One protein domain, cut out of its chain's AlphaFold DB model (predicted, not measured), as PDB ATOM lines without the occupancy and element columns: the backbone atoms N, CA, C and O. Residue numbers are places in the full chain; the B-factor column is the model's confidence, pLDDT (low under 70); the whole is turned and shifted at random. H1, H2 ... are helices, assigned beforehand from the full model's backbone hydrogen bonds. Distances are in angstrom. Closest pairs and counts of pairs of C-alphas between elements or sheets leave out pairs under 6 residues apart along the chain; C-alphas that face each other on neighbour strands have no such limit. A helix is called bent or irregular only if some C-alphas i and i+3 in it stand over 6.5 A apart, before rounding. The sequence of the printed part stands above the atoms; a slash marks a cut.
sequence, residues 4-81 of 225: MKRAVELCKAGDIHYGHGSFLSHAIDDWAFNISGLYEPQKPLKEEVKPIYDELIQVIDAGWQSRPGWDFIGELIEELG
ATOM      1  N   MET A   4     311.883 443.804 402.664       95.94
ATOM      2  CA  MET A   4     310.996 442.682 402.983       95.94
ATOM      3  C   MET A   4     310.040 443.038 404.123       95.94
ATOM      4  O   MET A   4     308.828 442.878 404.009       95.94
ATOM      5  N   LYS A   5     310.563 443.650 405.195       96.00
ATOM      6  CA  LYS A   5     309.727 444.119 406.310       96.00
ATOM      7  C   LYS A   5     308.661 445.116 405.841       96.00
ATOM      8  O   LYS A   5     307.512 445.016 406.266       96.00
ATOM      9  N   ARG A   6     309.023 446.057 404.959       97.69
ATOM     10  CA  ARG A   6     308.065 447.028 404.412       97.69
ATOM     11  C   ARG A   6     307.007 446.350 403.541       97.69
ATOM     12  O   ARG A   6     305.832 446.674 403.681       97.69
ATOM     13  N   ALA A   7     307.402 445.402 402.693       97.31
ATOM     14  CA  ALA A   7     306.472 444.636 401.869       97.31
ATOM     15  C   ALA A   7     305.456 443.864 402.731       97.31
ATOM     16  O   ALA A   7     304.256 443.940 402.480       97.31
ATOM     17  N   VAL A   8     305.909 443.213 403.809       95.56
ATOM     18  CA  VAL A   8     305.029 442.527 404.772       95.56
ATOM     19  C   VAL A   8     304.042 443.496 405.436       95.56
ATOM     20  O   VAL A   8     302.861 443.175 405.575       95.56
ATOM     21  N   GLU A   9     304.495 444.683 405.850       96.12
ATOM     22  CA  GLU A   9     303.626 445.716 406.434       96.12
ATOM     23  C   GLU A   9     302.556 446.200 405.446       96.12
ATOM     24  O   GLU A   9     301.388 446.318 405.822       96.12
ATOM     25  N   LEU A  10     302.933 446.433 404.185       97.12
ATOM     26  CA  LEU A  10     302.008 446.830 403.121       97.12
ATOM     27  C   LEU A  10     300.978 445.736 402.838       97.12
ATOM     28  O   LEU A  10     299.788 446.031 402.739       97.12
ATOM     29  N   CYS A  11     301.405 444.471 402.798       95.06
ATOM     30  CA  CYS A  11     300.486 443.354 402.619       95.06
ATOM     31  C   CYS A  11     299.459 443.263 403.754       95.06
ATOM     32  O   CYS A  11     298.261 443.144 403.498       95.06
ATOM     33  N   LYS A  12     299.905 443.411 405.007       93.44
ATOM     34  CA  LYS A  12     299.019 443.430 406.182       93.44
ATOM     35  C   LYS A  12     298.063 444.623 406.182       93.44
ATOM     36  O   LYS A  12     296.925 444.482 406.619       93.44
ATOM     37  N   ALA A  13     298.504 445.784 405.699       94.94
ATOM     38  CA  ALA A  13     297.638 446.948 405.538       94.94
ATOM     39  C   ALA A  13     296.567 446.703 404.462       94.94
ATOM     40  O   ALA A  13     295.394 446.989 404.689       94.94
ATOM     41  N   GLY A  14     296.944 446.113 403.324       94.19
ATOM     42  CA  GLY A  14     296.005 445.742 402.266       94.19
ATOM     43  C   GLY A  14     294.981 444.694 402.714       94.19
ATOM     44  O   GLY A  14     293.798 444.807 402.388       94.19
ATOM     45  N   ASP A  15     295.392 443.719 403.530       91.69
ATOM     46  CA  ASP A  15     294.512 442.674 404.072       91.69
ATOM     47  C   ASP A  15     293.335 443.225 404.895       91.69
ATOM     48  O   ASP A  15     292.286 442.582 404.959       91.69
ATOM     49  N   ILE A  16     293.444 444.436 405.458       90.25
ATOM     50  CA  ILE A  16     292.326 445.116 406.140       90.25
ATOM     51  C   ILE A  16     291.111 445.261 405.200       90.25
ATOM     52  O   ILE A  16     289.968 445.220 405.654       90.25
ATOM     53  N   HIS A  17     291.337 445.368 403.887       89.06
ATOM     54  CA  HIS A  17     290.291 445.588 402.882       89.06
ATOM     55  C   HIS A  17     289.800 444.313 402.174       89.06
ATOM     56  O   HIS A  17     288.724 444.344 401.557       89.06
ATOM     57  N   TYR A  18     290.568 443.216 402.226       84.12
ATOM     58  CA  TYR A  18     290.291 441.966 401.493       84.12
ATOM     59  C   TYR A  18     290.097 440.736 402.382       84.12
ATOM     60  O   TYR A  18     289.626 439.713 401.887       84.12
ATOM     61  N   GLY A  19     290.414 440.835 403.672       80.56
ATOM     62  CA  GLY A  19     290.530 439.686 404.561       80.56
ATOM     63  C   GLY A  19     291.964 439.163 404.615       80.56
ATOM     64  O   GLY A  19     292.766 439.381 403.707       80.56
ATOM     65  N   HIS A  20     292.286 438.489 405.716       78.56
ATOM     66  CA  HIS A  20     293.640 438.046 406.031       78.56
ATOM     67  C   HIS A  20     294.244 437.154 404.932       78.56
ATOM     68  O   HIS A  20     293.599 436.205 404.480       78.56
ATOM     69  N   GLY A  21     295.478 437.457 404.519       75.81
ATOM     70  CA  GLY A  21     296.257 436.686 403.549       75.81
ATOM     71  C   GLY A  21     295.753 436.753 402.105       75.81
ATOM     72  O   GLY A  21     296.191 435.954 401.281       75.81
ATOM     73  N   SER A  22     294.823 437.659 401.784       86.81
ATOM     74  CA  SER A  22     294.161 437.708 400.470       86.81
ATOM     75  C   SER A  22     294.606 438.883 399.606       86.81
ATOM     76  O   SER A  22     294.408 438.861 398.395       86.81
ATOM     77  N   PHE A  23     295.188 439.932 400.188       93.31
ATOM     78  CA  PHE A  23     295.582 441.095 399.400       93.31
ATOM     79  C   PHE A  23     296.709 440.777 398.412       93.31
ATOM     80  O   PHE A  23     296.610 441.153 397.246       93.31
ATOM     81  N   LEU A  24     297.751 440.057 398.846       93.75
ATOM     82  CA  LEU A  24     298.901 439.758 397.985       93.75
ATOM     83  C   LEU A  24     298.504 438.929 396.756       93.75
ATOM     84  O   LEU A  24     299.012 439.185 395.667       93.75
ATOM     85  N   SER A  25     297.586 437.969 396.898       92.50
ATOM     86  CA  SER A  25     297.126 437.172 395.757       92.50
ATOM     87  C   SER A  25     296.377 438.025 394.737       92.50
ATOM     88  O   SER A  25     296.681 437.924 393.553       92.50
ATOM     89  N   HIS A  26     295.484 438.922 395.173       93.69
ATOM     90  CA  HIS A  26     294.822 439.869 394.267       93.69
ATOM     91  C   HIS A  26     295.816 440.851 393.633       93.69
ATOM     92  O   HIS A  26     295.728 441.127 392.443       93.69
ATOM     93  N   ALA A  27     296.805 441.332 394.391       95.12
ATOM     94  CA  ALA A  27     297.853 442.199 393.861       95.12
ATOM     95  C   ALA A  27     298.681 441.503 392.767       95.12
ATOM     96  O   ALA A  27     298.947 442.100 391.726       95.12
ATOM     97  N   ILE A  28     299.059 440.237 392.970       95.56
ATOM     98  CA  ILE A  28     299.744 439.415 391.958       95.56
ATOM     99  C   ILE A  28     298.841 439.194 390.738       95.56
ATOM    100  O   ILE A  28     299.319 439.242 389.605       95.56
ATOM    101  N   ASP A  29     297.547 438.972 390.958       94.56
ATOM    102  CA  ASP A  29     296.555 438.749 389.907       94.56
ATOM    103  C   ASP A  29     296.436 439.960 388.964       94.56
ATOM    104  O   ASP A  29     296.623 439.822 387.749       94.56
ATOM    105  N   ASP A  30     296.237 441.148 389.550       95.25
ATOM    106  CA  ASP A  30     296.224 442.447 388.869       95.25
ATOM    107  C   ASP A  30     297.563 442.762 388.194       95.25
ATOM    108  O   ASP A  30     297.608 443.182 387.036       95.25
ATOM    109  N   TRP A  31     298.681 442.517 388.879       96.12
ATOM    110  CA  TRP A  31     300.002 442.793 388.321       96.12
ATOM    111  C   TRP A  31     300.309 441.916 387.104       96.12
ATOM    112  O   TRP A  31     300.744 442.431 386.071       96.12
ATOM    113  N   ALA A  32     300.033 440.614 387.182       95.56
ATOM    114  CA  ALA A  32     300.228 439.695 386.068       95.56
ATOM    115  C   ALA A  32     299.387 440.097 384.845       95.56
ATOM    116  O   ALA A  32     299.887 440.058 383.715       95.56
ATOM    117  N   PHE A  33     298.141 440.532 385.059       95.56
ATOM    118  CA  PHE A  33     297.303 441.068 383.988       95.56
ATOM    119  C   PHE A  33     297.913 442.340 383.386       95.56
ATOM    120  O   PHE A  33     298.080 442.422 382.172       95.56
ATOM    121  N   ASN A  34     298.352 443.291 384.213       93.25
ATOM    122  CA  ASN A  34     298.939 444.551 383.749       93.25
ATOM    123  C   ASN A  34     300.225 444.365 382.921       93.25
ATOM    124  O   ASN A  34     300.469 445.131 381.990       93.25
ATOM    125  N   ILE A  35     301.055 443.360 383.229       91.44
ATOM    126  CA  ILE A  35     302.290 443.106 382.462       91.44
ATOM    127  C   ILE A  35     302.064 442.296 381.185       91.44
ATOM    128  O   ILE A  35     302.840 442.448 380.242       91.44
ATOM    129  N   SER A  36     301.066 441.409 381.166       90.81
ATOM    130  CA  SER A  36     300.878 440.438 380.079       90.81
ATOM    131  C   SER A  36     299.704 440.769 379.157       90.81
ATOM    132  O   SER A  36     299.702 440.348 378.003       90.81
ATOM    133  N   GLY A  37     298.705 441.499 379.654       92.38
ATOM    134  CA  GLY A  37     297.400 441.673 379.015       92.38
ATOM    135  C   GLY A  37     296.549 440.397 378.988       92.38
ATOM    136  O   GLY A  37     295.519 440.372 378.317       92.38
ATOM    137  N   LEU A  38     296.978 439.329 379.669       91.56
ATOM    138  CA  LEU A  38     296.320 438.025 379.678       91.56
ATOM    139  C   LEU A  38     295.689 437.743 381.039       91.56
ATOM    140  O   LEU A  38     296.270 438.068 382.071       91.56
ATOM    141  N   TYR A  39     294.546 437.054 381.019       92.31
ATOM    142  CA  TYR A  39     293.811 436.590 382.201       92.31
ATOM    143  C   TYR A  39     293.441 437.720 383.160       92.31
ATOM    144  O   TYR A  39     294.174 437.997 384.113       92.31
ATOM    145  N   GLU A  40     292.286 438.338 382.902       93.12
ATOM    146  CA  GLU A  40     291.731 439.379 383.766       93.12
ATOM    147  C   GLU A  40     291.709 438.946 385.242       93.12
ATOM    148  O   GLU A  40     291.487 437.761 385.531       93.12
ATOM    149  N   PRO A  41     291.928 439.888 386.175       92.19
ATOM    150  CA  PRO A  41     291.937 439.589 387.598       92.19
ATOM    151  C   PRO A  41     290.586 439.027 388.041       92.19
ATOM    152  O   PRO A  41     289.533 439.579 387.717       92.19
ATOM    153  N   GLN A  42     290.601 437.957 388.836       88.00
ATOM    154  CA  GLN A  42     289.380 437.348 389.373       88.00
ATOM    155  C   GLN A  42     288.618 438.319 390.279       88.00
ATOM    156  O   GLN A  42     287.387 438.284 390.354       88.00
ATOM    157  N   LYS A  43     289.361 439.169 390.994       87.94
ATOM    158  CA  LYS A  43     288.837 440.236 391.845       87.94
ATOM    159  C   LYS A  43     289.722 441.473 391.687       87.94
ATOM    160  O   LYS A  43     290.768 441.526 392.331       87.94
ATOM    161  N   PRO A  44     289.300 442.451 390.870       87.06
ATOM    162  CA  PRO A  44     290.045 443.686 390.682       87.06
ATOM    163  C   PRO A  44     290.289 444.422 391.999       87.06
ATOM    164  O   PRO A  44     289.417 444.460 392.880       87.06
ATOM    165  N   LEU A  45     291.455 445.052 392.108       90.88
ATOM    166  CA  LEU A  45     291.783 445.895 393.245       90.88
ATOM    167  C   LEU A  45     290.830 447.105 393.359       90.88
ATOM    168  O   LEU A  45     290.636 447.884 392.431       90.88
ATOM    169  N   LYS A  46     290.263 447.295 394.551       90.69
ATOM    170  CA  LYS A  46     289.550 448.495 395.000       90.69
ATOM    171  C   LYS A  46     290.473 449.716 394.956       90.69
ATOM    172  O   LYS A  46     291.601 449.658 395.446       90.69
ATOM    173  N   GLU A  47     289.937 450.848 394.501       90.69
ATOM    174  CA  GLU A  47     290.660 452.128 394.400       90.69
ATOM    175  C   GLU A  47     291.301 452.578 395.723       90.69
ATOM    176  O   GLU A  47     292.412 453.098 395.729       90.69
ATOM    177  N   GLU A  48     290.650 452.313 396.858       91.62
ATOM    178  CA  GLU A  48     291.165 452.644 398.197       91.62
ATOM    179  C   GLU A  48     292.522 451.995 398.508       91.62
ATOM    180  O   GLU A  48     293.294 452.523 399.306       91.62
ATOM    181  N   VAL A  49     292.825 450.855 397.878       94.25
ATOM    182  CA  VAL A  49     294.044 450.070 398.124       94.25
ATOM    183  C   VAL A  49     295.110 450.329 397.056       94.25
ATOM    184  O   VAL A  49     296.256 449.913 397.213       94.25
ATOM    185  N   LYS A  50     294.779 451.083 396.000       94.19
ATOM    186  CA  LYS A  50     295.712 451.439 394.925       94.19
ATOM    187  C   LYS A  50     297.027 452.050 395.443       94.19
ATOM    188  O   LYS A  50     298.074 451.577 395.015       94.19
ATOM    189  N   PRO A  51     297.036 452.983 396.422       96.62
ATOM    190  CA  PRO A  51     298.294 453.518 396.948       96.62
ATOM    191  C   PRO A  51     299.172 452.458 397.629       96.62
ATOM    192  O   PRO A  51     300.392 452.501 397.508       96.62
ATOM    193  N   ILE A  52     298.557 451.495 398.325       97.19
ATOM    194  CA  ILE A  52     299.265 450.391 398.995       97.19
ATOM    195  C   ILE A  52     299.865 449.446 397.948       97.19
ATOM    196  O   ILE A  52     301.005 449.014 398.090       97.19
ATOM    197  N   TYR A  53     299.102 449.141 396.897       96.81
ATOM    198  CA  TYR A  53     299.550 448.328 395.769       96.81
ATOM    199  C   TYR A  53     300.724 448.968 395.021       96.81
ATOM    200  O   TYR A  53     301.745 448.311 394.815       96.81
ATOM    201  N   ASP A  54     300.609 450.251 394.677       97.38
ATOM    202  CA  ASP A  54     301.659 450.984 393.970       97.38
ATOM    203  C   ASP A  54     302.948 451.037 394.807       97.38
ATOM    204  O   ASP A  54     304.041 450.813 394.284       97.38
ATOM    205  N   GLU A  55     302.837 451.275 396.121       98.00
ATOM    206  CA  GLU A  55     303.995 451.249 397.020       98.00
ATOM    207  C   GLU A  55     304.590 449.836 397.148       98.00
ATOM    208  O   GLU A  55     305.811 449.680 397.154       98.00
ATOM    209  N   LEU A  56     303.755 448.794 397.210       97.88
ATOM    210  CA  LEU A  56     304.224 447.409 397.283       97.88
ATOM    211  C   LEU A  56     305.050 447.042 396.046       97.88
ATOM    212  O   LEU A  56     306.143 446.496 396.196       97.88
ATOM    213  N   ILE A  57     304.569 447.382 394.847       96.75
ATOM    214  CA  ILE A  57     305.320 447.160 393.604       96.75
ATOM    215  C   ILE A  57     306.656 447.893 393.654       96.75
ATOM    216  O   ILE A  57     307.682 447.285 393.376       96.75
ATOM    217  N   GLN A  58     306.675 449.161 394.075       97.00
ATOM    218  CA  GLN A  58     307.920 449.930 394.177       97.00
ATOM    219  C   GLN A  58     308.930 449.289 395.137       97.00
ATOM    220  O   GLN A  58     310.128 449.275 394.856       97.00
ATOM    221  N   VAL A  59     308.465 448.748 396.265       98.00
ATOM    222  CA  VAL A  59     309.321 448.055 397.237       98.00
ATOM    223  C   VAL A  59     309.896 446.765 396.650       98.00
ATOM    224  O   VAL A  59     311.090 446.506 396.818       98.00
ATOM    225  N   ILE A  60     309.073 445.975 395.956       97.12
ATOM    226  CA  ILE A  60     309.503 444.729 395.309       97.12
ATOM    227  C   ILE A  60     310.487 445.035 394.169       97.12
ATOM    228  O   ILE A  60     311.562 444.435 394.106       97.12
ATOM    229  N   ASP A  61     310.181 446.023 393.326       95.62
ATOM    230  CA  ASP A  61     311.048 446.476 392.236       95.62
ATOM    231  C   ASP A  61     312.399 446.971 392.757       95.62
ATOM    232  O   ASP A  61     313.442 446.594 392.220       95.62
ATOM    233  N   ALA A  62     312.415 447.759 393.840       96.56
ATOM    234  CA  ALA A  62     313.654 448.171 394.501       96.56
ATOM    235  C   ALA A  62     314.450 446.963 395.028       96.56
ATOM    236  O   ALA A  62     315.682 446.946 394.954       96.56
ATOM    237  N   GLY A  63     313.754 445.933 395.516       96.12
ATOM    238  CA  GLY A  63     314.345 444.657 395.908       96.12
ATOM    239  C   GLY A  63     315.073 443.992 394.750       96.12
ATOM    240  O   GLY A  63     316.270 443.715 394.855       96.12
ATOM    241  N   TRP A  64     314.392 443.817 393.620       95.44
ATOM    242  CA  TRP A  64     314.980 443.216 392.425       95.44
ATOM    243  C   TRP A  64     316.097 444.053 391.804       95.44
ATOM    244  O   TRP A  64     317.079 443.483 391.340       95.44
ATOM    245  N   GLN A  65     316.007 445.385 391.832       94.31
ATOM    246  CA  GLN A  65     317.102 446.253 391.387       94.31
ATOM    247  C   GLN A  65     318.352 446.083 392.256       94.31
ATOM    248  O   GLN A  65     319.467 446.075 391.741       94.31
ATOM    249  N   SER A  66     318.177 445.930 393.573       93.75
ATOM    250  CA  SER A  66     319.295 445.721 394.502       93.75
ATOM    251  C   SER A  66     319.917 444.325 394.392       93.75
ATOM    252  O   SER A  66     321.111 444.158 394.642       93.75
ATOM    253  N   ARG A  67     319.111 443.325 394.017       93.19
ATOM    254  CA  ARG A  67     319.507 441.921 393.898       93.19
ATOM    255  C   ARG A  67     318.743 441.250 392.746       93.19
ATOM    256  O   ARG A  67     317.714 440.607 392.983       93.19
ATOM    257  N   PRO A  68     319.229 441.380 391.499       91.88
ATOM    258  CA  PRO A  68     318.636 440.693 390.357       91.88
ATOM    259  C   PRO A  68     318.642 439.174 390.561       91.88
ATOM    260  O   PRO A  68     319.617 438.607 391.047       91.88
ATOM    261  N   GLY A  69     317.538 438.519 390.205       90.62
ATOM    262  CA  GLY A  69     317.367 437.066 390.340       90.62
ATOM    263  C   GLY A  69     316.814 436.621 391.696       90.62
ATOM    264  O   GLY A  69     316.575 435.433 391.896       90.62
ATOM    265  N   TRP A  70     316.568 437.555 392.617       93.69
ATOM    266  CA  TRP A  70     315.934 437.257 393.895       93.69
ATOM    267  C   TRP A  70     314.458 436.877 393.719       93.69
ATOM    268  O   TRP A  70     313.660 437.652 393.189       93.69
ATOM    269  N   ASP A  71     314.084 435.704 394.228       94.81
ATOM    270  CA  ASP A  71     312.692 435.281 394.400       94.81
ATOM    271  C   ASP A  71     312.039 436.020 395.589       94.81
ATOM    272  O   ASP A  71     311.744 435.457 396.642       94.81
ATOM    273  N   PHE A  72     311.878 437.334 395.427       96.12
ATOM    274  CA  PHE A  72     311.315 438.231 396.437       96.12
ATOM    275  C   PHE A  72     309.860 437.872 396.750       96.12
ATOM    276  O   PHE A  72     309.469 437.857 397.914       96.12
ATOM    277  N   ILE A  73     309.039 437.595 395.729       95.50
ATOM    278  CA  ILE A  73     307.617 437.283 395.928       95.50
ATOM    279  C   ILE A  73     307.472 435.949 396.663       95.50
ATOM    280  O   ILE A  73     306.619 435.850 397.542       95.50
ATOM    281  N   GLY A  74     308.302 434.946 396.356       93.62
ATOM    282  CA  GLY A  74     308.356 433.702 397.124       93.62
ATOM    283  C   GLY A  74     308.671 433.952 398.597       93.62
ATOM    284  O   GLY A  74     307.886 433.560 399.458       93.62
ATOM    285  N   GLU A  75     309.746 434.687 398.885       92.94
ATOM    286  CA  GLU A  75     310.132 435.020 400.265       92.94
ATOM    287  C   GLU A  75     309.020 435.790 400.998       92.94
ATOM    288  O   GLU A  75     308.688 435.490 402.141       92.94
ATOM    289  N   LEU A  76     308.356 436.727 400.313       93.69
ATOM    290  CA  LEU A  76     307.226 437.473 400.865       93.69
ATOM    291  C   LEU A  76     306.020 436.572 401.178       93.69
ATOM    292  O   LEU A  76     305.364 436.765 402.201       93.69
ATOM    293  N   ILE A  77     305.711 435.597 400.318       91.62
ATOM    294  CA  ILE A  77     304.648 434.612 400.575       91.62
ATOM    295  C   ILE A  77     304.992 433.772 401.809       91.62
ATOM    296  O   ILE A  77     304.109 433.514 402.628       91.62
ATOM    297  N   GLU A  78     306.251 433.362 401.961       89.06
ATOM    298  CA  GLU A  78     306.719 432.603 403.124       89.06
ATOM    299  C   GLU A  78     306.614 433.427 404.420       89.06
ATOM    300  O   GLU A  78     306.007 432.969 405.390       89.06
ATOM    301  N   GLU A  79     307.073 434.682 404.409       89.81
ATOM    302  CA  GLU A  79     306.992 435.621 405.544       89.81
ATOM    303  C   GLU A  79     305.550 435.958 405.966       89.81
ATOM    304  O   GLU A  79     305.274 436.258 407.132       89.81
ATOM    305  N   LEU A  80     304.597 435.893 405.034       87.81
ATOM    306  CA  LEU A  80     303.170 436.068 405.319       87.81
ATOM    307  C   LEU A  80     302.490 434.792 405.847       87.81
ATOM    308  O   LEU A  80     301.289 434.818 406.114       87.81
ATOM    309  N   GLY A  81     303.248 433.712 406.062       77.38
ATOM    310  CA  GLY A  81     302.763 432.451 406.630       77.38
ATOM    311  C   GLY A  81     302.420 431.379 405.593       77.38
ATOM    312  O   GLY A  81     301.716 430.422 405.923       77.38
TER     313      GLY A  81
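This is residues 4 to 81 of the 225 residues of an uncharacterized protein of Vibrio alginolyticus (UniProt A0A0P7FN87). Two helices, H1 and H3, lie side by side, running opposite ways; H2 and the short H4 lie crosswise on one side of this pair, H2 by the end of H1, H4 by its start. The 78 printed residues have four named helices, H1 to H4 in order, and no named strand: all helix. The whole is compact, radius of gyration of the C-alphas 12.0 A, spanning 30 by 28 by 21 A.

H1, residues 4 to 18, 20.8 A, begins at C-alpha 4 (310.996, 442.682, 402.983). H2, residues 23 to 36, is 20.0 A long. H3, residues 47 to 66, 29.3 A, is irregular: C-alphas 48 and 51 are 7.3 A apart. H4, residues 72 to 79, 10.4 A, ends at C-alpha 79 (306.992, 435.621, 405.544).

H1 touches H3 at a shallow tilt of 20 degrees, opposite ways; closest C-alphas: Ala 7 and Leu 56, 5.8 A. Residues 11 to 17 of H1 alone touch H2, about perpendicular at 80 degrees; closest C-alphas: Asp 15 and Phe 23, 5.0 A. Residues 60 to 64 of H3 alone touch H4; closest C-alphas: Ile 60 and Phe 72, 6.8 A. Every O i to N i+4 pair is within hydrogen-bond range in H2 and H4; in H1 8 of 11, in H3 14 of 16.

The farthest C-alphas, Gly 19 and Pro 68, are 31.5 A apart. The printed part has no cut, no link is long, and no printed residue is under pLDDT 70.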